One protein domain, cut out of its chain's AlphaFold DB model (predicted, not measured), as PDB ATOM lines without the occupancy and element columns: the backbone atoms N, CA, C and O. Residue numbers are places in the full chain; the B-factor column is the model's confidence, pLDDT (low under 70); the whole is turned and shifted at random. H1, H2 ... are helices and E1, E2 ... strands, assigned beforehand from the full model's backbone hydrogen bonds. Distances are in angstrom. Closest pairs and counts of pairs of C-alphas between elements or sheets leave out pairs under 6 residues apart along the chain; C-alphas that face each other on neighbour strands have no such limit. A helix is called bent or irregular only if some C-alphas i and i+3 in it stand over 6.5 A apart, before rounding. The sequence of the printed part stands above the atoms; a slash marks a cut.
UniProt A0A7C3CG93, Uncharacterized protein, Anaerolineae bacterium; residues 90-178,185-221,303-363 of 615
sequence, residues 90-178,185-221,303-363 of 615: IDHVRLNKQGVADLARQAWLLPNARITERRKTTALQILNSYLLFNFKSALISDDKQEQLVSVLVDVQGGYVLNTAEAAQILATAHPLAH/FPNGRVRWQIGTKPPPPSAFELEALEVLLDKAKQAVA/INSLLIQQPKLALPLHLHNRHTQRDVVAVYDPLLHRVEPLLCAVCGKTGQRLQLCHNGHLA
ATOM      1  N   ILE A  90      31.874 -30.755 551.700       92.25
ATOM      2  CA  ILE A  90      32.316 -30.760 550.312       92.25
ATOM      3  C   ILE A  90      33.418 -31.810 550.228       92.25
ATOM      4  O   ILE A  90      34.589 -31.509 550.449       92.25
ATOM      5  N   ASP A  91      33.056 -33.057 549.957       86.81
ATOM      6  CA  ASP A  91      33.985 -34.192 549.899       86.81
ATOM      7  C   ASP A  91      34.410 -34.547 548.456       86.81
ATOM      8  O   ASP A  91      35.459 -35.157 548.250       86.81
ATOM      9  N   HIS A  92      33.681 -34.063 547.446       85.25
ATOM     10  CA  HIS A  92      33.911 -34.296 546.014       85.25
ATOM     11  C   HIS A  92      35.021 -33.441 545.371       85.25
ATOM     12  O   HIS A  92      34.876 -32.942 544.253       85.25
ATOM     13  N   VAL A  93      36.167 -33.282 546.043       88.25
ATOM     14  CA  VAL A  93      37.284 -32.437 545.574       88.25
ATOM     15  C   VAL A  93      38.585 -33.201 545.304       88.25
ATOM     16  O   VAL A  93      38.919 -34.190 545.953       88.25
ATOM     17  N   ARG A  94      39.379 -32.718 544.336       88.88
ATOM     18  CA  ARG A  94      40.673 -33.326 543.966       88.88
ATOM     19  C   ARG A  94      41.819 -32.808 544.840       88.88
ATOM     20  O   ARG A  94      42.234 -31.657 544.715       88.88
ATOM     21  N   LEU A  95      42.394 -33.692 545.659       90.56
ATOM     22  CA  LEU A  95      43.468 -33.387 546.621       90.56
ATOM     23  C   LEU A  95      44.875 -33.818 546.158       90.56
ATOM     24  O   LEU A  95      45.734 -34.148 546.973       90.56
ATOM     25  N   ASN A  96      45.140 -33.821 544.851       89.12
ATOM     26  CA  ASN A  96      46.414 -34.261 544.260       89.12
ATOM     27  C   ASN A  96      47.123 -33.159 543.446       89.12
ATOM     28  O   ASN A  96      47.829 -33.432 542.473       89.12
ATOM     29  N   LYS A  97      46.951 -31.891 543.837       91.31
ATOM     30  CA  LYS A  97      47.538 -30.751 543.124       91.31
ATOM     31  C   LYS A  97      49.041 -30.626 543.388       91.31
ATOM     32  O   LYS A  97      49.472 -30.355 544.506       91.31
ATOM     33  N   GLN A  98      49.837 -30.739 542.326       91.19
ATOM     34  CA  GLN A  98      51.258 -30.375 542.334       91.19
ATOM     35  C   GLN A  98      51.454 -28.876 542.058       91.19
ATOM     36  O   GLN A  98      50.571 -28.209 541.513       91.19
ATOM     37  N   GLY A  99      52.623 -28.339 542.421       92.06
ATOM     38  CA  GLY A  99      52.983 -26.946 542.130       92.06
ATOM     39  C   GLY A  99      52.265 -25.901 542.993       92.06
ATOM     40  O   GLY A  99      52.159 -24.747 542.589       92.06
ATOM     41  N   VAL A 100      51.779 -26.268 544.186       95.12
ATOM     42  CA  VAL A 100      51.109 -25.329 545.114       95.12
ATOM     43  C   VAL A 100      52.003 -24.126 545.454       95.12
ATOM     44  O   VAL A 100      51.513 -23.003 545.534       95.12
ATOM     45  N   ALA A 101      53.321 -24.321 545.572       95.38
ATOM     46  CA  ALA A 101      54.271 -23.228 545.790       95.38
ATOM     47  C   ALA A 101      54.315 -22.229 544.620       95.38
ATOM     48  O   ALA A 101      54.382 -21.021 544.846       95.38
ATOM     49  N   ASP A 102      54.253 -22.711 543.376       95.44
ATOM     50  CA  ASP A 102      54.230 -21.844 542.193       95.44
ATOM     51  C   ASP A 102      52.919 -21.074 542.092       95.44
ATOM     52  O   ASP A 102      52.933 -19.881 541.791       95.44
ATOM     53  N   LEU A 103      51.796 -21.720 542.418       96.25
ATOM     54  CA  LEU A 103      50.506 -21.041 542.518       96.25
ATOM     55  C   LEU A 103      50.535 -19.951 543.591       96.25
ATOM     56  O   LEU A 103      50.060 -18.849 543.341       96.25
ATOM     57  N   ALA A 104      51.152 -20.209 544.747       95.94
ATOM     58  CA  ALA A 104      51.310 -19.205 545.797       95.94
ATOM     59  C   ALA A 104      52.173 -18.016 545.331       95.94
ATOM     60  O   ALA A 104      51.811 -16.866 545.563       95.94
ATOM     61  N   ARG A 105      53.275 -18.269 544.605       95.94
ATOM     62  CA  ARG A 105      54.118 -17.214 543.999       95.94
ATOM     63  C   ARG A 105      53.373 -16.373 542.964       95.94
ATOM     64  O   ARG A 105      53.689 -15.198 542.812       95.94
ATOM     65  N   GLN A 106      52.430 -16.969 542.239       95.06
ATOM     66  CA  GLN A 106      51.605 -16.260 541.259       95.06
ATOM     67  C   GLN A 106      50.476 -15.470 541.929       95.06
ATOM     68  O   GLN A 106      50.193 -14.349 541.518       95.06
ATOM     69  N   ALA A 107      49.847 -16.044 542.957       95.44
ATOM     70  CA  ALA A 107      48.707 -15.453 543.649       95.44
ATOM     71  C   ALA A 107      49.104 -14.307 544.593       95.44
ATOM     72  O   ALA A 107      48.358 -13.338 544.735       95.44
ATOM     73  N   TRP A 108      50.263 -14.405 545.250       96.50
ATOM     74  CA  TRP A 108      50.706 -13.432 546.247       96.50
ATOM     75  C   TRP A 108      51.814 -12.529 545.695       96.50
ATOM     76  O   TRP A 108      52.972 -12.924 545.549       96.50
ATOM     77  N   LEU A 109      51.471 -11.268 545.448       96.19
ATOM     78  CA  LEU A 109      52.402 -10.213 545.067       96.19
ATOM     79  C   LEU A 109      53.045  -9.613 546.321       96.19
ATOM     80  O   LEU A 109      52.430  -8.833 547.046       96.19
ATOM     81  N   LEU A 110      54.312  -9.942 546.559       96.25
ATOM     82  CA  LEU A 110      55.068  -9.473 547.722       96.25
ATOM     83  C   LEU A 110      56.249  -8.589 547.279       96.25
ATOM     84  O   LEU A 110      57.344  -9.105 547.066       96.25
ATOM     85  N   PRO A 111      56.082  -7.259 547.116       95.31
ATOM     86  CA  PRO A 111      57.096  -6.404 546.486       95.31
ATOM     87  C   PRO A 111      58.456  -6.395 547.192       95.31
ATOM     88  O   PRO A 111      59.483  -6.200 546.549       95.31
ATOM     89  N   ASN A 112      58.464  -6.590 548.512       95.75
ATOM     90  CA  ASN A 112      59.663  -6.520 549.340       95.75
ATOM     91  C   ASN A 112      60.060  -7.872 549.957       95.75
ATOM     92  O   ASN A 112      60.921  -7.889 550.834       95.75
ATOM     93  N   ALA A 113      59.454  -8.987 549.533       96.38
ATOM     94  CA  ALA A 113      59.733 -10.319 550.067       96.38
ATOM     95  C   ALA A 113      59.727 -11.391 548.968       96.38
ATOM     96  O   ALA A 113      59.233 -11.188 547.863       96.38
ATOM     97  N   ARG A 114      60.309 -12.552 549.264       96.50
ATOM     98  CA  ARG A 114      60.360 -13.718 548.379       96.50
ATOM     99  C   ARG A 114      59.792 -14.940 549.080       96.50
ATOM    100  O   ARG A 114      59.899 -15.067 550.298       96.50
ATOM    101  N   ILE A 115      59.228 -15.839 548.279       96.75
ATOM    102  CA  ILE A 115      58.652 -17.103 548.736       96.75
ATOM    103  C   ILE A 115      59.612 -18.241 548.411       96.75
ATOM    104  O   ILE A 115      59.934 -18.481 547.243       96.75
ATOM    105  N   THR A 116      60.015 -18.984 549.432       95.56
ATOM    106  CA  THR A 116      60.818 -20.203 549.301       95.56
ATOM    107  C   THR A 116      60.134 -21.371 549.979       95.56
ATOM    108  O   THR A 116      59.512 -21.217 551.026       95.56
ATOM    109  N   GLU A 117      60.265 -22.550 549.387       93.25
ATOM    110  CA  GLU A 117      59.755 -23.782 549.978       93.25
ATOM    111  C   GLU A 117      60.627 -24.216 551.151       93.25
ATOM    112  O   GLU A 117      61.853 -24.048 551.147       93.25
ATOM    113  N   ARG A 118      59.989 -24.796 552.167       88.19
ATOM    114  CA  ARG A 118      60.702 -25.413 553.277       88.19
ATOM    115  C   ARG A 118      61.280 -26.753 552.815       88.19
ATOM    116  O   ARG A 118      60.626 -27.533 552.124       88.19
ATOM    117  N   ARG A 119      62.535 -27.033 553.185       84.31
ATOM    118  CA  ARG A 119      63.215 -28.281 552.794       84.31
ATOM    119  C   ARG A 119      62.389 -29.496 553.235       84.31
ATOM    120  O   ARG A 119      61.923 -29.532 554.371       84.31
ATOM    121  N   LYS A 120      62.258 -30.492 552.349       80.19
ATOM    122  CA  LYS A 120      61.562 -31.773 552.598       80.19
ATOM    123  C   LYS A 120      60.086 -31.636 553.014       80.19
ATOM    124  O   LYS A 120      59.568 -32.508 553.700       80.19
ATOM    125  N   THR A 121      59.417 -30.549 552.637       83.75
ATOM    126  CA  THR A 121      58.004 -30.342 552.977       83.75
ATOM    127  C   THR A 121      57.111 -30.744 551.807       83.75
ATOM    128  O   THR A 121      57.351 -30.328 550.676       83.75
ATOM    129  N   THR A 122      56.087 -31.548 552.080       88.56
ATOM    130  CA  THR A 122      55.033 -31.919 551.129       88.56
ATOM    131  C   THR A 122      53.729 -31.210 551.484       88.56
ATOM    132  O   THR A 122      53.545 -30.754 552.613       88.56
ATOM    133  N   ALA A 123      52.826 -31.090 550.508       93.00
ATOM    134  CA  ALA A 123      51.481 -30.601 550.779       93.00
ATOM    135  C   ALA A 123      50.728 -31.625 551.644       93.00
ATOM    136  O   ALA A 123      50.731 -32.817 551.340       93.00
ATOM    137  N   LEU A 124      50.099 -31.147 552.713       94.50
ATOM    138  CA  LEU A 124      49.269 -31.933 553.619       94.50
ATOM    139  C   LEU A 124      47.800 -31.741 553.260       94.50
ATOM    140  O   LEU A 124      47.382 -30.632 552.934       94.50
ATOM    141  N   GLN A 125      47.016 -32.808 553.356       95.38
ATOM    142  CA  GLN A 125      45.561 -32.710 553.298       95.38
ATOM    143  C   GLN A 125      45.062 -32.278 554.676       95.38
ATOM    144  O   GLN A 125      45.428 -32.883 555.683       95.38
ATOM    145  N   ILE A 126      44.291 -31.197 554.718       94.81
ATOM    146  CA  ILE A 126      43.745 -30.624 555.951       94.81
ATOM    147  C   ILE A 126      42.253 -30.365 555.783       94.81
ATOM    148  O   ILE A 126      41.806 -30.074 554.676       94.81
ATOM    149  N   LEU A 127      41.492 -30.431 556.872       94.31
ATOM    150  CA  LEU A 127      40.081 -30.061 556.878       94.31
ATOM    151  C   LEU A 127      39.935 -28.580 557.237       94.31
ATOM    152  O   LEU A 127      40.242 -28.179 558.361       94.31
ATOM    153  N   ASN A 128      39.470 -27.767 556.291       95.12
ATOM    154  CA  ASN A 128      39.081 -26.384 556.556       95.12
ATOM    155  C   ASN A 128      37.563 -26.283 556.697       95.12
ATOM    156  O   ASN A 128      36.812 -27.192 556.340       95.12
ATOM    157  N   SER A 129      37.115 -25.166 557.249       95.31
ATOM    158  CA  SER A 129      35.721 -24.901 557.547       95.31
ATOM    159  C   SER A 129      35.334 -23.499 557.106       95.31
ATOM    160  O   SER A 129      36.137 -22.568 557.173       95.31
ATOM    161  N   TYR A 130      34.078 -23.360 556.713       96.44
ATOM    162  CA  TYR A 130      33.398 -22.096 556.520       96.44
ATOM    163  C   TYR A 130      32.239 -21.997 557.503       96.44
ATOM    164  O   TYR A 130      31.596 -23.002 557.808       96.44
ATOM    165  N   LEU A 131      31.966 -20.784 557.967       95.81
ATOM    166  CA  LEU A 131      30.761 -20.461 558.718       95.81
ATOM    167  C   LEU A 131      29.900 -19.529 557.879       95.81
ATOM    168  O   LEU A 131      30.342 -18.442 557.502       95.81
ATOM    169  N   LEU A 132      28.687 -19.970 557.570       95.81
ATOM    170  CA  LEU A 132      27.653 -19.130 556.985       95.81
ATOM    171  C   LEU A 132      26.832 -18.539 558.125       95.81
ATOM    172  O   LEU A 132      26.193 -19.282 558.860       95.81
ATOM    173  N   PHE A 133      26.834 -17.220 558.259       94.88
ATOM    174  CA  PHE A 133      25.988 -16.503 559.204       94.88
ATOM    175  C   PHE A 133      24.774 -15.950 558.469       94.88
ATOM    176  O   PHE A 133      24.937 -15.184 557.517       94.88
ATOM    177  N   ASN A 134      23.574 -16.305 558.923       93.12
ATOM    178  CA  ASN A 134      22.336 -15.752 558.390       93.12
ATOM    179  C   ASN A 134      21.789 -14.708 559.357       93.12
ATOM    180  O   ASN A 134      21.483 -15.008 560.512       93.12
ATOM    181  N   PHE A 135      21.661 -13.475 558.882       94.31
ATOM    182  CA  PHE A 135      21.149 -12.358 559.658       94.31
ATOM    183  C   PHE A 135      19.783 -11.920 559.152       94.31
ATOM    184  O   PHE A 135      19.570 -11.779 557.948       94.31
ATOM    185  N   LYS A 136      18.893 -11.591 560.086       94.44
ATOM    186  CA  LYS A 136      17.760 -10.711 559.825       94.44
ATOM    187  C   LYS A 136      18.246  -9.275 559.972       94.44
ATOM    188  O   LYS A 136      18.688  -8.881 561.050       94.44
ATOM    189  N   SER A 137      18.154  -8.495 558.901       95.81
ATOM    190  CA  SER A 137      18.405  -7.057 558.922       95.81
ATOM    191  C   SER A 137      17.080  -6.311 558.859       95.81
ATOM    192  O   SER A 137      16.358  -6.448 557.876       95.81
ATOM    193  N   ALA A 138      16.801  -5.470 559.852       95.56
ATOM    194  CA  ALA A 138      15.709  -4.503 559.816       95.56
ATOM    195  C   ALA A 138      16.272  -3.078 559.701       95.56
ATOM    196  O   ALA A 138      16.923  -2.584 560.622       95.56
ATOM    197  N   LEU A 139      16.021  -2.430 558.563       95.06
ATOM    198  CA  LEU A 139      16.293  -1.013 558.327       95.06
ATOM    199  C   LEU A 139      15.052  -0.223 558.749       95.06
ATOM    200  O   LEU A 139      13.988  -0.394 558.157       95.06
ATOM    201  N   ILE A 140      15.174   0.597 559.787       93.69
ATOM    202  CA  ILE A 140      14.047   1.287 560.424       93.69
ATOM    203  C   ILE A 140      14.233   2.795 560.267       93.69
ATOM    204  O   ILE A 140      15.308   3.319 560.549       93.69
ATOM    205  N   SER A 141      13.188   3.479 559.816       93.56
ATOM    206  CA  SER A 141      13.058   4.939 559.799       93.56
ATOM    207  C   SER A 141      11.580   5.299 560.012       93.56
ATOM    208  O   SER A 141      10.974   4.782 560.947       93.56
ATOM    209  N   ASP A 142      10.966   6.084 559.121       91.75
ATOM    210  CA  ASP A 142       9.507   6.218 559.050       91.75
ATOM    211  C   ASP A 142       8.829   4.931 558.550       91.75
ATOM    212  O   ASP A 142       7.664   4.683 558.853       91.75
ATOM    213  N   ASP A 143       9.581   4.110 557.817       88.88
ATOM    214  CA  ASP A 143       9.205   2.779 557.350       88.88
ATOM    215  C   ASP A 143      10.200   1.719 557.859       88.88
ATOM    216  O   ASP A 143      11.368   2.023 558.142       88.88
ATOM    217  N   LYS A 144       9.740   0.469 557.963       92.56
ATOM    218  CA  LYS A 144      10.527  -0.688 558.393       92.56
ATOM    219  C   LYS A 144      10.693  -1.668 557.235       92.56
ATOM    220  O   LYS A 144       9.742  -2.316 556.814       92.56
ATOM    221  N   GLN A 145      11.932  -1.843 556.786       91.81
ATOM    222  CA  GLN A 145      12.294  -2.791 555.734       91.81
ATOM    223  C   GLN A 145      13.085  -3.953 556.327       91.81
ATOM    224  O   GLN A 145      14.136  -3.744 556.932       91.81
ATOM    225  N   GLU A 146      12.596  -5.177 556.145       92.75
ATOM    226  CA  GLU A 146      13.265  -6.392 556.610       92.75
ATOM    227  C   GLU A 146      13.824  -7.192 555.432       92.75
ATOM    228  O   GLU A 146      13.183  -7.311 554.391       92.75
ATOM    229  N   GLN A 147      15.023  -7.745 555.598       92.38
ATOM    230  CA  GLN A 147      15.622  -8.664 554.631       92.38
ATOM    231  C   GLN A 147      16.579  -9.643 555.311       92.38
ATOM    232  O   GLN A 147      17.130  -9.355 556.379       92.38
ATOM    233  N   LEU A 148      16.794 -10.789 554.667       92.50
ATOM    234  CA  LEU A 148      17.804 -11.762 555.067       92.50
ATOM    235  C   LEU A 148      19.139 -11.436 554.399       92.50
ATOM    236  O   LEU A 148      19.194 -11.142 553.206       92.50
ATOM    237  N   VAL A 149      20.219 -11.488 555.176       95.06
ATOM    238  CA  VAL A 149      21.582 -11.287 554.681       95.06
ATOM    239  C   VAL A 149      22.447 -12.446 555.141       95.06
ATOM    240  O   VAL A 149      22.623 -12.662 556.340       95.06
ATOM    241  N   SER A 150      23.014 -13.165 554.180       95.38
ATOM    242  CA  SER A 150      23.894 -14.303 554.429       95.38
ATOM    243  C   SER A 150      25.345 -13.920 554.169       95.38
ATOM    244  O   SER A 150      25.673 -13.367 553.118       95.38
ATOM    245  N   VAL A 151      26.230 -14.225 555.117       97.25
ATOM    246  CA  VAL A 151      27.667 -13.946 555.008       97.25
ATOM    247  C   VAL A 151      28.460 -15.215 555.272       97.25
ATOM    248  O   VAL A 151      28.383 -15.784 556.356       97.25
ATOM    249  N   LEU A 152      29.255 -15.638 554.287       97.75
ATOM    250  CA  LEU A 152      30.129 -16.802 554.401       97.75
ATOM    251  C   LEU A 152      31.556 -16.377 554.764       97.75
ATOM    252  O   LEU A 152      32.155 -15.532 554.094       97.75
ATOM    253  N   VAL A 153      32.113 -16.986 555.808       97.25
ATOM    254  CA  VAL A 153      33.440 -16.675 556.349       97.25
ATOM    255  C   VAL A 153      34.317 -17.925 556.334       97.25
ATOM    256  O   VAL A 153      33.899 -18.968 556.825       97.25
ATOM    257  N   ASP A 154      35.544 -17.830 555.814       96.75
ATOM    258  CA  ASP A 154      36.557 -18.883 555.975       96.75
ATOM    259  C   ASP A 154      37.068 -18.853 557.417       96.75
ATOM    260  O   ASP A 154      37.628 -17.846 557.858       96.75
ATOM    261  N   VAL A 155      36.866 -19.935 558.169       95.56
ATOM    262  CA  VAL A 155      37.144 -19.972 559.611       95.56
ATOM    263  C   VAL A 155      38.650 -19.937 559.864       95.56
ATOM    264  O   VAL A 155      39.132 -19.180 560.708       95.56
ATOM    265  N   GLN A 156      39.435 -20.715 559.117       94.62
ATOM    266  CA  GLN A 156      40.885 -20.764 559.306       94.62
ATOM    267  C   GLN A 156      41.599 -19.577 558.649       94.62
ATOM    268  O   GLN A 156      42.648 -19.150 559.135       94.62
ATOM    269  N   GLY A 157      41.060 -19.057 557.549       93.69
ATOM    270  CA  GLY A 157      41.557 -17.893 556.822       93.69
ATOM    271  C   GLY A 157      41.145 -16.571 557.462       93.69
ATOM    272  O   GLY A 157      41.906 -15.611 557.392       93.69
ATOM    273  N   GLY A 158      40.000 -16.532 558.144       94.00
ATOM    274  CA  GLY A 158      39.477 -15.379 558.875       94.00
ATOM    275  C   GLY A 158      38.999 -14.252 557.980       94.00
ATOM    276  O   GLY A 158      39.165 -13.089 558.341       94.00
ATOM    277  N   TYR A 159      38.471 -14.553 556.798       94.50
ATOM    278  CA  TYR A 159      37.961 -13.542 555.876       94.50
ATOM    279  C   TYR A 159      36.608 -13.929 555.304       94.50
ATOM    280  O   TYR A 159      36.273 -15.105 555.180       94.50
ATOM    281  N   VAL A 160      35.852 -12.901 554.939       96.06
ATOM    282  CA  VAL A 160      34.560 -13.032 554.275       96.06
ATOM    283  C   VAL A 160      34.796 -13.337 552.799       96.06
ATOM    284  O   VAL A 160      35.610 -12.673 552.149       96.06
ATOM    285  N   LEU A 161      34.113 -14.353 552.282       95.88
ATOM    286  CA  LEU A 161      34.146 -14.692 550.865       95.88
ATOM    287  C   LEU A 161      33.262 -13.736 550.068       95.88
ATOM    288  O   LEU A 161      32.269 -13.216 550.576       95.88
ATOM    289  N   ASN A 162      33.611 -13.501 548.803       93.69
ATOM    290  CA  ASN A 162      32.724 -12.731 547.933       93.69
ATOM    291  C   ASN A 162      31.495 -13.559 547.524       93.69
ATOM    292  O   ASN A 162      31.466 -14.781 547.666       93.69
ATOM    293  N   THR A 163      30.488 -12.878 546.977       90.81
ATOM    294  CA  THR A 163      29.200 -13.479 546.613       90.81
ATOM    295  C   THR A 163      29.333 -14.664 545.656       90.81
ATOM    296  O   THR A 163      28.649 -15.664 545.843       90.81
ATOM    297  N   ALA A 164      30.223 -14.592 544.661       93.25
ATOM    298  CA  ALA A 164      30.397 -15.663 543.679       93.25
ATOM    299  C   ALA A 164      31.018 -16.922 544.306       93.25
ATOM    300  O   ALA A 164      30.561 -18.036 544.064       93.25
ATOM    301  N   GLU A 165      32.033 -16.744 545.150       94.69
ATOM    302  CA  GLU A 165      32.679 -17.845 545.870       94.69
ATOM    303  C   GLU A 165      31.735 -18.488 546.882       94.69
ATOM    304  O   GLU A 165      31.671 -19.712 546.974       94.69
ATOM    305  N   ALA A 166      30.984 -17.663 547.617       94.81
ATOM    306  CA  ALA A 166      29.984 -18.139 548.559       94.81
ATOM    307  C   ALA A 166      28.897 -18.952 547.848       94.81
ATOM    308  O   ALA A 166      28.590 -20.057 548.287       94.81
ATOM    309  N   ALA A 167      28.380 -18.460 546.717       92.25
ATOM    310  CA  ALA A 167      27.395 -19.180 545.915       92.25
ATOM    311  C   ALA A 167      27.929 -20.536 545.429       92.25
ATOM    312  O   ALA A 167      27.241 -21.544 545.555       92.25
ATOM    313  N   GLN A 168      29.172 -20.588 544.937       94.38
ATOM    314  CA  GLN A 168      29.778 -21.840 544.478       94.38
ATOM    315  C   GLN A 168      29.954 -22.858 545.617       94.38
ATOM    316  O   GLN A 168      29.679 -24.044 545.434       94.38
ATOM    317  N   ILE A 169      30.396 -22.405 546.794       94.62
ATOM    318  CA  ILE A 169      30.524 -23.259 547.981       94.62
ATOM    319  C   ILE A 169      29.161 -23.801 548.405       94.62
ATOM    320  O   ILE A 169      29.034 -25.008 548.588       94.62
ATOM    321  N   LEU A 170      28.146 -22.941 548.505       92.62
ATOM    322  CA  LEU A 170      26.799 -23.340 548.916       92.62
ATOM    323  C   LEU A 170      26.146 -24.300 547.917       92.62
ATOM    324  O   LEU A 170      25.517 -25.258 548.341       92.62
ATOM    325  N   ALA A 171      26.356 -24.098 546.616       90.00
ATOM    326  CA  ALA A 171      25.833 -24.983 545.575       90.00
ATOM    327  C   ALA A 171      26.497 -26.372 545.557       90.00
ATOM    328  O   ALA A 171      25.925 -27.321 545.030       90.00
ATOM    329  N   THR A 172      27.715 -26.495 546.094       91.38
ATOM    330  CA  THR A 172      28.459 -27.769 546.121       91.38
ATOM    331  C   THR A 172      28.305 -28.501 547.458       91.38
ATOM    332  O   THR A 172      28.446 -29.725 547.533       91.38
ATOM    333  N   ALA A 173      28.076 -27.748 548.531       91.19
ATOM    334  CA  ALA A 173      27.932 -28.279 549.871       91.19
ATOM    335  C   ALA A 173      26.634 -29.082 550.003       91.19
ATOM    336  O   ALA A 173      25.578 -28.657 549.547       91.19
ATOM    337  N   HIS A 174      26.709 -30.222 550.682       86.31
ATOM    338  CA  HIS A 174      25.553 -31.067 550.972       86.31
ATOM    339  C   HIS A 174      25.543 -31.481 552.451       86.31
ATOM    340  O   HIS A 174      26.609 -31.476 553.083       86.31
ATOM    341  N   PRO A 175      24.371 -31.818 553.023       84.19
ATOM    342  CA  PRO A 175      24.273 -32.289 554.399       84.19
ATOM    343  C   PRO A 175      25.163 -33.512 554.633       84.19
ATOM    344  O   PRO A 175      25.217 -34.428 553.806       84.19
ATOM    345  N   LEU A 176      25.865 -33.542 555.765       76.12
ATOM    346  CA  LEU A 176      26.566 -34.747 556.189       76.12
ATOM    347  C   LEU A 176      25.536 -35.743 556.727       76.12
ATOM    348  O   LEU A 176      25.065 -35.582 557.849       76.12
ATOM    349  N   ALA A 177      25.187 -36.756 555.929       67.00
ATOM    350  CA  ALA A 177      24.331 -37.849 556.389       67.00
ATOM    351  C   ALA A 177      24.920 -38.482 557.662       67.00
ATOM    352  O   ALA A 177      26.135 -38.673 557.741       67.00
ATOM    353  N   HIS A 178      24.065 -38.829 558.631       56.62
ATOM    354  CA  HIS A 178      24.470 -39.334 559.951       56.62
ATOM    355  C   HIS A 178      25.425 -40.546 559.904       56.62
ATOM    356  O   HIS A 178      26.190 -40.752 560.842       56.62
ATOM    357  N   PHE A 185      41.100 -36.256 558.249       88.06
ATOM    358  CA  PHE A 185      42.075 -35.211 557.973       88.06
ATOM    359  C   PHE A 185      42.313 -34.367 559.229       88.06
ATOM    360  O   PHE A 185      41.366 -34.049 559.950       88.06
ATOM    361  N   PRO A 186      43.560 -33.941 559.495       91.38
ATOM    362  CA  PRO A 186      43.818 -32.987 560.561       91.38
ATOM    363  C   PRO A 186      43.115 -31.656 560.268       91.38
ATOM    364  O   PRO A 186      43.123 -31.170 559.133       91.38
ATOM    365  N   ASN A 187      42.555 -31.033 561.303       90.81
ATOM    366  CA  ASN A 187      41.951 -29.710 561.178       90.81
ATOM    367  C   ASN A 187      42.992 -28.668 560.756       90.81
ATOM    368  O   ASN A 187      44.120 -28.623 561.261       90.81
ATOM    369  N   GLY A 188      42.591 -27.795 559.838       89.62
ATOM    370  CA  GLY A 188      43.369 -26.634 559.457       89.62
ATOM    371  C   GLY A 188      43.574 -25.701 560.648       89.62
ATOM    372  O   GLY A 188      42.662 -25.448 561.435       89.62
ATOM    373  N   ARG A 189      44.786 -25.158 560.771       90.75
ATOM    374  CA  ARG A 189      45.108 -24.166 561.803       90.75
ATOM    375  C   ARG A 189      44.597 -22.787 561.410       90.75
ATOM    376  O   ARG A 189      44.667 -22.421 560.232       90.75
ATOM    377  N   VAL A 190      44.182 -22.014 562.408       91.56
ATOM    378  CA  VAL A 190      43.863 -20.589 562.271       91.56
ATOM    379  C   VAL A 190      45.108 -19.818 561.815       91.56
ATOM    380  O   VAL A 190      46.198 -19.993 562.359       91.56
ATOM    381  N   ARG A 191      44.959 -18.990 560.773       90.19
ATOM    382  CA  ARG A 191      46.056 -18.236 560.128       90.19
ATOM    383  C   ARG A 191      45.970 -16.724 560.333       90.19
ATOM    384  O   ARG A 191      46.865 -16.001 559.895       90.19
ATOM    385  N   TRP A 192      44.916 -16.246 560.981       87.94
ATOM    386  CA  TRP A 192      44.673 -14.833 561.252       87.94
ATOM    387  C   TRP A 192      44.933 -14.498 562.724       87.94
ATOM    388  O   TRP A 192      44.854 -15.363 563.588       87.94
ATOM    389  N   GLN A 193      45.309 -13.250 562.998       76.12
ATOM    390  CA  GLN A 193      45.681 -12.775 564.335       76.12
ATOM    391  C   GLN A 193      44.588 -11.878 564.920       76.12
ATOM    392  O   GLN A 193      43.883 -11.195 564.175       76.12
ATOM    393  N   ILE A 194      44.504 -11.844 566.252       62.25
ATOM    394  CA  ILE A 194      43.652 -10.923 567.013       62.25
ATOM    395  C   ILE A 194      44.558  -9.832 567.592       62.25
ATOM    396  O   ILE A 194      45.192 -10.006 568.635       62.25
ATOM    397  N   GLY A 195      44.689  -8.713 566.878       70.25
ATOM    398  CA  GLY A 195      45.644  -7.662 567.239       70.25
ATOM    399  C   GLY A 195      47.090  -8.177 567.222       70.25
ATOM    400  O   GLY A 195      47.557  -8.688 566.206       70.25
ATOM    401  N   THR A 196      47.806  -8.047 568.342       63.34
ATOM    402  CA  THR A 196      49.179  -8.566 568.511       63.34
ATOM    403  C   THR A 196      49.232  -9.985 569.083       63.34
ATOM    404  O   THR A 196      50.318 -10.561 569.180       63.34
ATOM    405  N   LYS A 197      48.086 -10.557 569.475       73.00
ATOM    406  CA  LYS A 197      48.028 -11.897 570.060       73.00
ATOM    407  C   LYS A 197      48.267 -12.970 568.987       73.00
ATOM    408  O   LYS A 197      47.895 -12.778 567.821       73.00
ATOM    409  N   PRO A 198      48.895 -14.104 569.351       73.69
ATOM    410  CA  PRO A 198      48.994 -15.245 568.450       73.69
ATOM    411  C   PRO A 198      47.594 -15.735 568.040       73.69
ATOM    412  O   PRO A 198      46.628 -15.496 568.765       73.69
ATOM    413  N   PRO A 199      47.470 -16.405 566.878       78.38
ATOM    414  CA  PRO A 199      46.219 -17.055 566.501       78.38
ATOM    415  C   PRO A 199      45.779 -18.044 567.597       78.38
ATOM    416  O   PRO A 199      46.648 -18.716 568.168       78.38
ATOM    417  N   PRO A 200      44.468 -18.166 567.870       80.44
ATOM    418  CA  PRO A 200      43.953 -19.169 568.795       80.44
ATOM    419  C   PRO A 200      44.319 -20.585 568.317       80.44
ATOM    420  O   PRO A 200      44.447 -20.820 567.106       80.44
ATOM    421  N   PRO A 201      44.526 -21.543 569.238       76.94
ATOM    422  CA  PRO A 201      44.938 -22.896 568.880       76.94
ATOM    423  C   PRO A 201      43.838 -23.657 568.126       76.94
ATOM    424  O   PRO A 201      44.162 -24.512 567.298       76.94
ATOM    425  N   SER A 202      42.565 -23.319 568.358       83.12
ATOM    426  CA  SER A 202      41.414 -23.869 567.641       83.12
ATOM    427  C   SER A 202      40.561 -22.773 567.009       83.12
ATOM    428  O   SER A 202      40.409 -21.672 567.530       83.12
ATOM    429  N   ALA A 203      39.981 -23.104 565.859       80.31
ATOM    430  CA  ALA A 203      39.119 -22.218 565.087       80.31
ATOM    431  C   ALA A 203      37.703 -22.072 565.682       80.31
ATOM    432  O   ALA A 203      36.945 -21.212 565.248       80.31
ATOM    433  N   PHE A 204      37.368 -22.906 566.671       85.12
ATOM    434  CA  PHE A 204      36.043 -22.994 567.297       85.12
ATOM    435  C   PHE A 204      36.054 -22.606 568.782       85.12
ATOM    436  O   PHE A 204      35.135 -22.943 569.520       85.12
ATOM    437  N   GLU A 205      37.100 -21.918 569.235       87.12
ATOM    438  CA  GLU A 205      37.069 -21.250 570.538       87.12
ATOM    439  C   GLU A 205      36.150 -20.030 570.492       87.12
ATOM    440  O   GLU A 205      36.033 -19.379 569.452       87.12
ATOM    441  N   LEU A 206      35.534 -19.695 571.628       87.31
ATOM    442  CA  LEU A 206      34.574 -18.594 571.717       87.31
ATOM    443  C   LEU A 206      35.173 -17.267 571.220       87.31
ATOM    444  O   LEU A 206      34.571 -16.617 570.373       87.31
ATOM    445  N   GLU A 207      36.400 -16.932 571.638       87.62
ATOM    446  CA  GLU A 207      37.103 -15.722 571.177       87.62
ATOM    447  C   GLU A 207      37.288 -15.700 569.649       87.62
ATOM    448  O   GLU A 207      37.195 -14.652 569.009       87.62
ATOM    449  N   ALA A 208      37.546 -16.862 569.036       89.06
ATOM    450  CA  ALA A 208      37.696 -16.959 567.590       89.06
ATOM    451  C   ALA A 208      36.353 -16.717 566.887       89.06
ATOM    452  O   ALA A 208      36.282 -15.944 565.930       89.06
ATOM    453  N   LEU A 209      35.287 -17.346 567.385       90.94
ATOM    454  CA  LEU A 209      33.936 -17.221 566.843       90.94
ATOM    455  C   LEU A 209      33.394 -15.793 566.967       90.94
ATOM    456  O   LEU A 209      32.795 -15.302 566.015       90.94
ATOM    457  N   GLU A 210      33.658 -15.104 568.078       91.50
ATOM    458  CA  GLU A 210      33.286 -13.696 568.272       91.50
ATOM    459  C   GLU A 210      33.925 -12.793 567.212       91.50
ATOM    460  O   GLU A 210      33.241 -11.990 566.577       91.50
ATOM    461  N   VAL A 211      35.219 -12.979 566.935       91.00
ATOM    462  CA  VAL A 211      35.904 -12.196 565.896       91.00
ATOM    463  C   VAL A 211      35.359 -12.512 564.502       91.00
ATOM    464  O   VAL A 211      35.207 -11.603 563.683       91.00
ATOM    465  N   LEU A 212      35.053 -13.778 564.201       93.94
ATOM    466  CA  LEU A 212      34.447 -14.152 562.919       93.94
ATOM    467  C   LEU A 212      33.037 -13.564 562.771       93.94
ATOM    468  O   LEU A 212      32.700 -13.067 561.695       93.94
ATOM    469  N   LEU A 213      32.252 -13.556 563.850       94.69
ATOM    470  CA  LEU A 213      30.932 -12.938 563.892       94.69
ATOM    471  C   LEU A 213      31.023 -11.425 563.660       94.69
ATOM    472  O   LEU A 213      30.261 -10.884 562.864       94.69
ATOM    473  N   ASP A 214      31.975 -10.735 564.284       93.62
ATOM    474  CA  ASP A 214      32.168  -9.299 564.069       93.62
ATOM    475  C   ASP A 214      32.609  -8.976 562.639       93.62
ATOM    476  O   ASP A 214      32.127  -8.009 562.043       93.62
ATOM    477  N   LYS A 215      33.453  -9.820 562.031       93.56
ATOM    478  CA  LYS A 215      33.770  -9.711 560.599       93.56
ATOM    479  C   LYS A 215      32.535  -9.916 559.727       93.56
ATOM    480  O   LYS A 215      32.366  -9.193 558.744       93.56
ATOM    481  N   ALA A 216      31.665 -10.857 560.086       95.94
ATOM    482  CA  ALA A 216      30.413 -11.070 559.379       95.94
ATOM    483  C   ALA A 216      29.485  -9.847 559.497       95.94
ATOM    484  O   ALA A 216      28.990  -9.373 558.477       95.94
ATOM    485  N   LYS A 217      29.335  -9.255 560.693       95.38
ATOM    486  CA  LYS A 217      28.567  -8.009 560.904       95.38
ATOM    487  C   LYS A 217      29.098  -6.850 560.056       95.38
ATOM    488  O   LYS A 217      28.313  -6.126 559.448       95.38
ATOM    489  N   GLN A 218      30.421  -6.679 559.990       93.50
ATOM    490  CA  GLN A 218      31.046  -5.654 559.145       93.50
ATOM    491  C   GLN A 218      30.739  -5.881 557.662       93.50
ATOM    492  O   GLN A 218      30.382  -4.939 556.960       93.50
ATOM    493  N   ALA A 219      30.801  -7.128 557.193       94.75
ATOM    494  CA  ALA A 219      30.422  -7.449 555.823       94.75
ATOM    495  C   ALA A 219      28.930  -7.219 555.546       94.75
ATOM    496  O   ALA A 219      28.594  -6.769 554.453       94.75
ATOM    497  N   VAL A 220      28.038  -7.448 556.518       95.25
ATOM    498  CA  VAL A 220      26.629  -7.054 556.367       95.25
ATOM    499  C   VAL A 220      26.509  -5.543 556.176       95.25
ATOM    500  O   VAL A 220      25.789  -5.105 555.283       95.25
ATOM    501  N   ALA A 221      27.239  -4.734 556.949       92.38
ATOM    502  CA  ALA A 221      27.231  -3.282 556.771       92.38
ATOM    503  C   ALA A 221      27.699  -2.865 555.363       92.38
ATOM    504  O   ALA A 221      27.097  -1.973 554.765       92.38
ATOM    505  N   ILE A 303      20.258 -15.169 563.067       87.50
ATOM    506  CA  ILE A 303      19.205 -16.192 563.042       87.50
ATOM    507  C   ILE A 303      19.817 -17.558 563.320       87.50
ATOM    508  O   ILE A 303      19.384 -18.261 564.223       87.50
ATOM    509  N   ASN A 304      20.825 -17.929 562.533       86.38
ATOM    510  CA  ASN A 304      21.541 -19.186 562.678       86.38
ATOM    511  C   ASN A 304      22.944 -19.089 562.060       86.38
ATOM    512  O   ASN A 304      23.302 -18.106 561.395       86.38
ATOM    513  N   SER A 305      23.728 -20.140 562.289       89.38
ATOM    514  CA  SER A 305      25.021 -20.347 561.650       89.38
ATOM    515  C   SER A 305      25.123 -21.765 561.098       89.38
ATOM    516  O   SER A 305      24.839 -22.715 561.822       89.38
ATOM    517  N   LEU A 306      25.589 -21.905 559.859       90.50
ATOM    518  CA  LEU A 306      25.827 -23.192 559.210       90.50
ATOM    519  C   LEU A 306      27.334 -23.456 559.089       90.50
ATOM    520  O   LEU A 306      28.085 -22.599 558.616       90.50
ATOM    521  N   LEU A 307      27.769 -24.656 559.486       92.50
ATOM    522  CA  LEU A 307      29.159 -25.097 559.377       92.50
ATOM    523  C   LEU A 307      29.352 -25.928 558.108       92.50
ATOM    524  O   LEU A 307      28.797 -27.015 557.988       92.50
ATOM    525  N   ILE A 308      30.204 -25.459 557.199       94.44
ATOM    526  CA  ILE A 308      30.560 -26.175 555.969       94.44
ATOM    527  C   ILE A 308      32.011 -26.617 556.067       94.44
ATOM    528  O   ILE A 308      32.877 -25.807 556.385       94.44
ATOM    529  N   GLN A 309      32.318 -27.872 555.768       94.25
ATOM    530  CA  GLN A 309      33.688 -28.375 555.804       94.25
ATOM    531  C   GLN A 309      34.174 -28.848 554.444       94.25
ATOM    532  O   GLN A 309      33.456 -29.509 553.700       94.25
ATOM    533  N   GLN A 310      35.429 -28.534 554.139       94.94
ATOM    534  CA  GLN A 310      36.057 -28.860 552.868       94.94
ATOM    535  C   GLN A 310      37.509 -29.288 553.106       94.94
ATOM    536  O   GLN A 310      38.269 -28.547 553.742       94.94
ATOM    537  N   PRO A 311      37.945 -30.445 552.581       95.56
ATOM    538  CA  PRO A 311      39.344 -30.799 552.597       95.56
ATOM    539  C   PRO A 311      40.111 -29.943 551.579       95.56
ATOM    540  O   PRO A 311      39.676 -29.712 550.449       95.56
ATOM    541  N   LYS A 312      41.277 -29.454 551.996       96.69
ATOM    542  CA  LYS A 312      42.163 -28.576 551.225       96.69
ATOM    543  C   LYS A 312      43.603 -29.075 551.292       96.69
ATOM    544  O   LYS A 312      43.933 -29.973 552.066       96.69
ATOM    545  N   LEU A 313      44.479 -28.485 550.478       96.81
ATOM    546  CA  LEU A 313      45.913 -28.786 550.489       96.81
ATOM    547  C   LEU A 313      46.698 -27.652 551.136       96.81
ATOM    548  O   LEU A 313      46.666 -26.532 550.646       96.81
ATOM    549  N   ALA A 314      47.452 -27.944 552.189       96.56
ATOM    550  CA  ALA A 314      48.297 -26.986 552.887       96.56
ATOM    551  C   ALA A 314      49.782 -27.263 552.666       96.56
ATOM    552  O   ALA A 314      50.279 -28.344 552.972       96.56
ATOM    553  N   LEU A 315      50.508 -26.256 552.191       96.31
ATOM    554  CA  LEU A 315      51.950 -26.307 551.986       96.31
ATOM    555  C   LEU A 315      52.646 -25.226 552.830       96.31
ATOM    556  O   LEU A 315      52.488 -24.037 552.544       96.31
ATOM    557  N   PRO A 316      53.425 -25.603 553.857       95.62
ATOM    558  CA  PRO A 316      54.282 -24.672 554.587       95.62
ATOM    559  C   PRO A 316      55.368 -24.052 553.693       95.62
ATOM    560  O   PRO A 316      56.097 -24.754 552.989       95.62
ATOM    561  N   LEU A 317      55.505 -22.730 553.759       95.88
ATOM    562  CA  LEU A 317      56.438 -21.914 552.984       95.88
ATOM    563  C   LEU A 317      57.150 -20.905 553.895       95.88
ATOM    564  O   LEU A 317      56.654 -20.533 554.957       95.88
ATOM    565  N   HIS A 318      58.293 -20.404 553.435       95.75
ATOM    566  CA  HIS A 318      59.005 -19.292 554.055       95.75
ATOM    567  C   HIS A 318      58.833 -18.028 553.216       95.75
ATOM    568  O   HIS A 318      59.220 -17.994 552.044       95.75
ATOM    569  N   LEU A 319      58.311 -16.973 553.835       95.25
ATOM    570  CA  LEU A 319      58.420 -15.609 553.337       95.25
ATOM    571  C   LEU A 319      59.655 -14.972 553.945       95.25
ATOM    572  O   LEU A 319      59.806 -14.958 555.162       95.25
ATOM    573  N   HIS A 320      60.531 -14.410 553.127       95.62
ATOM    574  CA  HIS A 320      61.696 -13.710 553.649       95.62
ATOM    575  C   HIS A 320      62.030 -12.471 552.834       95.62
ATOM    576  O   HIS A 320      61.787 -12.388 551.631       95.62
ATOM    577  N   ASN A 321      62.631 -11.506 553.509       95.00
ATOM    578  CA  ASN A 321      63.328 -10.389 552.899       95.00
ATOM    579  C   ASN A 321      64.763 -10.336 553.446       95.00
ATOM    580  O   ASN A 321      65.227 -11.275 554.088       95.00
ATOM    581  N   ARG A 322      65.490  -9.241 553.198       92.12
ATOM    582  CA  ARG A 322      66.874  -9.082 553.680       92.12
ATOM    583  C   ARG A 322      67.008  -9.122 555.213       92.12
ATOM    584  O   ARG A 322      68.096  -9.385 555.712       92.12
ATOM    585  N   HIS A 323      65.949  -8.800 555.951       90.94
ATOM    586  CA  HIS A 323      66.006  -8.538 557.392       90.94
ATOM    587  C   HIS A 323      65.166  -9.495 558.235       90.94
ATOM    588  O   HIS A 323      65.376  -9.564 559.438       90.94
ATOM    589  N   THR A 324      64.186 -10.166 557.633       94.25
ATOM    590  CA  THR A 324      63.134 -10.888 558.354       94.25
ATOM    591  C   THR A 324      62.723 -12.118 557.568       94.25
ATOM    592  O   THR A 324      62.612 -12.062 556.341       94.25
ATOM    593  N   GLN A 325      62.444 -13.199 558.285       94.44
ATOM    594  CA  GLN A 325      61.827 -14.404 557.754       94.44
ATOM    595  C   GLN A 325      60.579 -14.723 558.584       94.44
ATOM    596  O   GLN A 325      60.596 -14.594 559.805       94.44
ATOM    597  N   ARG A 326      59.503 -15.130 557.912       93.12
ATOM    598  CA  ARG A 326      58.241 -15.565 558.503       93.12
ATOM    599  C   ARG A 326      57.756 -16.830 557.814       93.12
ATOM    600  O   ARG A 326      57.749 -16.913 556.586       93.12
ATOM    601  N   ASP A 327      57.270 -17.767 558.611       92.69
ATOM    602  CA  ASP A 327      56.606 -18.960 558.106       92.69
ATOM    603  C   ASP A 327      55.149 -18.642 557.760       92.69
ATOM    604  O   ASP A 327      54.444 -17.952 558.503       92.69
ATOM    605  N   VAL A 328      54.706 -19.137 556.609       93.81
ATOM    606  CA  VAL A 328      53.316 -19.059 556.151       93.81
ATOM    607  C   VAL A 328      52.878 -20.406 555.601       93.81
ATOM    608  O   VAL A 328      53.701 -21.274 555.316       93.81
ATOM    609  N   VAL A 329      51.575 -20.589 555.425       95.00
ATOM    610  CA  VAL A 329      51.015 -21.795 554.814       95.00
ATOM    611  C   VAL A 329      50.221 -21.377 553.588       95.00
ATOM    612  O   VAL A 329      49.286 -20.589 553.703       95.00
ATOM    613  N   ALA A 330      50.597 -21.893 552.420       96.38
ATOM    614  CA  ALA A 330      49.773 -21.799 551.223       96.38
ATOM    615  C   ALA A 330      48.692 -22.867 551.293       96.38
ATOM    616  O   ALA A 330      49.003 -24.056 551.264       96.38
ATOM    617  N   VAL A 331      47.439 -22.434 551.394       97.31
ATOM    618  CA  VAL A 331      46.287 -23.330 551.339       97.31
ATOM    619  C   VAL A 331      45.690 -23.245 549.944       97.31
ATOM    620  O   VAL A 331      45.258 -22.182 549.517       97.31
ATOM    621  N   TYR A 332      45.732 -24.349 549.211       97.94
ATOM    622  CA  TYR A 332      45.079 -24.487 547.921       97.94
ATOM    623  C   TYR A 332      43.662 -25.011 548.125       97.94
ATOM    624  O   TYR A 332      43.463 -26.096 548.678       97.94
ATOM    625  N   ASP A 333      42.708 -24.225 547.646       97.50
ATOM    626  CA  ASP A 333      41.298 -24.552 547.596       97.50
ATOM    627  C   ASP A 333      41.001 -25.336 546.307       97.50
ATOM    628  O   ASP A 333      41.103 -24.777 545.207       97.50
ATOM    629  N   PRO A 334      40.678 -26.637 546.402       96.19
ATOM    630  CA  PRO A 334      40.439 -27.462 545.228       96.19
ATOM    631  C   PRO A 334      39.099 -27.186 544.541       96.19
ATOM    632  O   PRO A 334      38.981 -27.556 543.377       96.19
ATOM    633  N   LEU A 335      38.137 -26.546 545.218       96.00
ATOM    634  CA  LEU A 335      36.852 -26.151 544.635       96.00
ATOM    635  C   LEU A 335      36.995 -24.833 543.869       96.00
ATOM    636  O   LEU A 335      36.605 -24.735 542.711       96.00
ATOM    637  N   LEU A 336      37.627 -23.836 544.496       95.44
ATOM    638  CA  LEU A 336      37.843 -22.513 543.895       95.44
ATOM    639  C   LEU A 336      39.090 -22.451 542.990       95.44
ATOM    640  O   LEU A 336      39.425 -21.393 542.457       95.44
ATOM    641  N   HIS A 337      39.815 -23.565 542.852       95.88
ATOM    642  CA  HIS A 337      41.019 -23.721 542.029       95.88
ATOM    643  C   HIS A 337      42.103 -22.655 542.243       95.88
ATOM    644  O   HIS A 337      42.807 -22.256 541.310       95.88
ATOM    645  N   ARG A 338      42.292 -22.208 543.487       95.56
ATOM    646  CA  ARG A 338      43.219 -21.118 543.813       95.56
ATOM    647  C   ARG A 338      43.918 -21.325 545.145       95.56
ATOM    648  O   ARG A 338      43.457 -22.077 545.993       95.56
ATOM    649  N   VAL A 339      45.023 -20.612 545.338       96.81
ATOM    650  CA  VAL A 339      45.615 -20.457 546.669       96.81
ATOM    651  C   VAL A 339      44.859 -19.357 547.401       96.81
ATOM    652  O   VAL A 339      44.625 -18.284 546.843       96.81
ATOM    653  N   GLU A 340      44.466 -19.635 548.637       96.19
ATOM    654  CA  GLU A 340      43.783 -18.680 549.496       96.19
ATOM    655  C   GLU A 340      44.617 -17.402 549.692       96.19
ATOM    656  O   GLU A 340      45.855 -17.448 549.753       96.19
ATOM    657  N   PRO A 341      43.962 -16.236 549.777       95.44
ATOM    658  CA  PRO A 341      44.653 -14.977 549.987       95.44
ATOM    659  C   PRO A 341      45.264 -14.895 551.390       95.44
ATOM    660  O   PRO A 341      44.762 -15.456 552.361       95.44
ATOM    661  N   LEU A 342      46.338 -14.116 551.504       94.19
ATOM    662  CA  LEU A 342      46.904 -13.733 552.793       94.19
ATOM    663  C   LEU A 342      46.156 -12.518 553.357       94.19
ATOM    664  O   LEU A 342      45.626 -11.692 552.605       94.19
ATOM    665  N   LEU A 343      46.159 -12.388 554.685       93.44
ATOM    666  CA  LEU A 343      45.592 -11.232 555.375       93.44
ATOM    667  C   LEU A 343      46.644 -10.179 555.699       93.44
ATOM    668  O   LEU A 343      47.781 -10.485 556.071       93.44
ATOM    669  N   CYS A 344      46.214  -8.925 555.640       93.56
ATOM    670  CA  CYS A 344      46.905  -7.831 556.295       93.56
ATOM    671  C   CYS A 344      46.704  -7.930 557.812       93.56
ATOM    672  O   CYS A 344      45.574  -7.975 558.290       93.56
ATOM    673  N   ALA A 345      47.796  -7.910 558.573       91.25
ATOM    674  CA  ALA A 345      47.761  -7.938 560.031       91.25
ATOM    675  C   ALA A 345      47.146  -6.664 560.637       91.25
ATOM    676  O   ALA A 345      46.677  -6.702 561.763       91.25
ATOM    677  N   VAL A 346      47.149  -5.542 559.903       91.62
ATOM    678  CA  VAL A 346      46.643  -4.248 560.391       91.62
ATOM    679  C   VAL A 346      45.136  -4.123 560.183       91.62
ATOM    680  O   VAL A 346      44.401  -3.934 561.141       91.62
ATOM    681  N   CYS A 347      44.663  -4.228 558.937       90.19
ATOM    682  CA  CYS A 347      43.244  -4.025 558.621       90.19
ATOM    683  C   CYS A 347      42.426  -5.324 558.605       90.19
ATOM    684  O   CYS A 347      41.213  -5.275 558.433       90.19
ATOM    685  N   GLY A 348      43.070  -6.493 558.702       88.81
ATOM    686  CA  GLY A 348      42.400  -7.796 558.689       88.81
ATOM    687  C   GLY A 348      41.780  -8.202 557.347       88.81
ATOM    688  O   GLY A 348      41.202  -9.287 557.269       88.81
ATOM    689  N   LYS A 349      41.890  -7.366 556.303       90.81
ATOM    690  CA  LYS A 349      41.377  -7.640 554.952       90.81
ATOM    691  C   LYS A 349      42.360  -8.494 554.151       90.81
ATOM    692  O   LYS A 349      43.577  -8.443 554.363       90.81
ATOM    693  N   THR A 350      41.830  -9.253 553.198       93.38
ATOM    694  CA  THR A 350      42.624 -10.024 552.236       93.38
ATOM    695  C   THR A 350      43.399  -9.091 551.304       93.38
ATOM    696  O   THR A 350      43.000  -7.958 551.028       93.38
ATOM    697  N   GLY A 351      44.556  -9.539 550.822       90.69
ATOM    698  CA  GLY A 351      45.358  -8.759 549.887       90.69
ATOM    699  C   GLY A 351      46.173  -9.636 548.956       90.69
ATOM    700  O   GLY A 351      46.956 -10.466 549.406       90.69
ATOM    701  N   GLN A 352      46.040  -9.400 547.650       89.00
ATOM    702  CA  GLN A 352      46.964  -9.975 546.671       89.00
ATOM    703  C   GLN A 352      48.331  -9.298 546.748       89.00
ATOM    704  O   GLN A 352      49.343  -9.957 546.556       89.00
ATOM    705  N   ARG A 353      48.371  -7.992 547.050       96.06
ATOM    706  CA  ARG A 353      49.606  -7.213 547.170       96.06
ATOM    707  C   ARG A 353      49.863  -6.806 548.618       96.06
ATOM    708  O   ARG A 353      49.252  -5.859 549.109       96.06
ATOM    709  N   LEU A 354      50.786  -7.500 549.280       96.56
ATOM    710  CA  LEU A 354      51.162  -7.254 550.677       96.56
ATOM    711  C   LEU A 354      52.669  -7.024 550.800       96.56
ATOM    712  O   LEU A 354      53.455  -7.489 549.982       96.56
ATOM    713  N   GLN A 355      53.082  -6.305 551.837       96.19
ATOM    714  CA  GLN A 355      54.485  -6.091 552.173       96.19
ATOM    715  C   GLN A 355      54.809  -6.721 553.523       96.19
ATOM    716  O   GLN A 355      54.013  -6.648 554.457       96.19
ATOM    717  N   LEU A 356      55.990  -7.328 553.622       95.88
ATOM    718  CA  LEU A 356      56.511  -7.902 554.859       95.88
ATOM    719  C   LEU A 356      57.212  -6.807 555.667       95.88
ATOM    720  O   LEU A 356      58.248  -6.290 555.239       95.88
ATOM    721  N   CYS A 357      56.652  -6.441 556.816       94.81
ATOM    722  CA  CYS A 357      57.263  -5.478 557.723       94.81
ATOM    723  C   CYS A 357      58.493  -6.077 558.425       94.81
ATOM    724  O   CYS A 357      58.708  -7.292 558.413       94.81
ATOM    725  N   HIS A 358      59.295  -5.228 559.068       93.75
ATOM    726  CA  HIS A 358      60.503  -5.659 559.775       93.75
ATOM    727  C   HIS A 358      60.256  -6.688 560.894       93.75
ATOM    728  O   HIS A 358      61.132  -7.491 561.186       93.75
ATOM    729  N   ASN A 359      59.060  -6.698 561.484       91.75
ATOM    730  CA  ASN A 359      58.682  -7.651 562.534       91.75
ATOM    731  C   ASN A 359      57.916  -8.862 561.988       91.75
ATOM    732  O   ASN A 359      57.331  -9.630 562.741       91.75
ATOM    733  N   GLY A 360      57.879  -9.026 560.665       92.31
ATOM    734  CA  GLY A 360      57.256 -10.171 560.015       92.31
ATOM    735  C   GLY A 360      55.751 -10.031 559.791       92.31
ATOM    736  O   GLY A 360      55.140 -10.943 559.248       92.31
ATOM    737  N   HIS A 361      55.106  -8.919 560.144       93.00
ATOM    738  CA  HIS A 361      53.697  -8.703 559.796       93.00
ATOM    739  C   HIS A 361      53.528  -8.432 558.299       93.00
ATOM    740  O   HIS A 361      54.313  -7.699 557.701       93.00
ATOM    741  N   LEU A 362      52.488  -9.004 557.697       94.44
ATOM    742  CA  LEU A 362      52.085  -8.671 556.334       94.44
ATOM    743  C   LEU A 362      51.105  -7.500 556.376       94.44
ATOM    744  O   LEU A 362      50.189  -7.510 557.193       94.44
ATOM    745  N   ALA A 363      51.287  -6.499 555.519       95.62
ATOM    746  CA  ALA A 363      50.416  -5.328 555.484       95.62
ATOM    747  C   ALA A 363      50.190  -4.800 554.061       95.62
ATOM    748  O   ALA A 363      51.081  -4.891 553.213       95.62
TER     749      ALA A 363
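Overview. This is residues 90 to 178, 185 to 221 and 303 to 363 of the 615 residues of an uncharacterized protein of Anaerolineae bacterium (UniProt A0A7C3CG93). One long, strongly twisted sheet arches through this domain, with E4 as its bent spine: the E2 and E3 hairpin makes one wing, E1 and E5 the other. H1 and H2 are over one face and H3 over the opposite face, while residues 185 to 205 and 334 to 363, with no named element, lie partly inside the arch. The printed part has 187 residues, with three named helices and five named strands, which follow one another along the chain as H1, E1, E2, E3, H2, H3, E4 and E5; the sheet is branched, and its neighbour pairs, E1 and E4, E2 and E3, E2 and E4, and E4 and E5, are antiparallel. The class is mixed, helices and strands, with 93 residues, under half, in named elements. The whole is compact, with a radius of gyration of the C-alphas of 17.6 A, and only just elongated, spanning 60 by 39 by 28 A.

Arrangement. Start at H1, residues 100 to 107, which is on the sheet at a height of 5.0 A; its closest C-alpha pair with E5, residues 325 to 333, is Ala 104 and Ala 330, 6.2 A apart. Next comes the edge strand E1, residues 114 to 117, beside E4, residues 303 to 320, where N 116 and O 318 are 2.9 A apart. E2, residues 124 to 140, pairs with E4 through N 130 and O 308, 2.7 A apart. On the other side of E2 is E3, residues 144 to 154, its hairpin partner, with N 135 and O 149 2.8 A apart. Then H2, residues 163 to 172, lies over E3 and runs across the strands at 71 degrees on the local plane; the closest C-alphas, of Leu 152 and Ala 166, are 6.0 A apart. On the opposite face H3, residues 206 to 221, lies over E2 and E3, slantwise at 43 degrees to E2 on the local plane; C-alphas 151 and 216 are its closest pair with E3, 5.9 A apart. E4 bends by 77 degrees at residue 313; its hairpin with E5 has N 317 and O 328 2.8 A apart. In H1, H2 and H3 every O i to N i+4 pair is within hydrogen-bond range.

Along the chain. Find C-alpha 100 at (51.109, -25.329, 545.114), where H1 begins; after E1, E2 runs 48.9 A from C-alpha 124 to C-alpha 140 at (14.047, 1.287, 560.424). E3 returns over 31.9 A; H2 follows, then H3 over 22.6 A. E4 spans 43.6 A, and E5 runs 25.1 A to C-alpha 333 at (41.298, -24.552, 547.596).

Size, cuts and confidence. The C-alphas farthest apart, of Lys 120 and Asp 142, are 64.8 A apart. Look for two cuts: C-alphas 178 and 185 are 18.2 A apart, and C-alphas 221 and 303 are 16.4 A apart. Of the links printed whole, none is long. Mean pLDDT of the printed part is 91.7; residues 177 to 178, 194 and 196 are under 70.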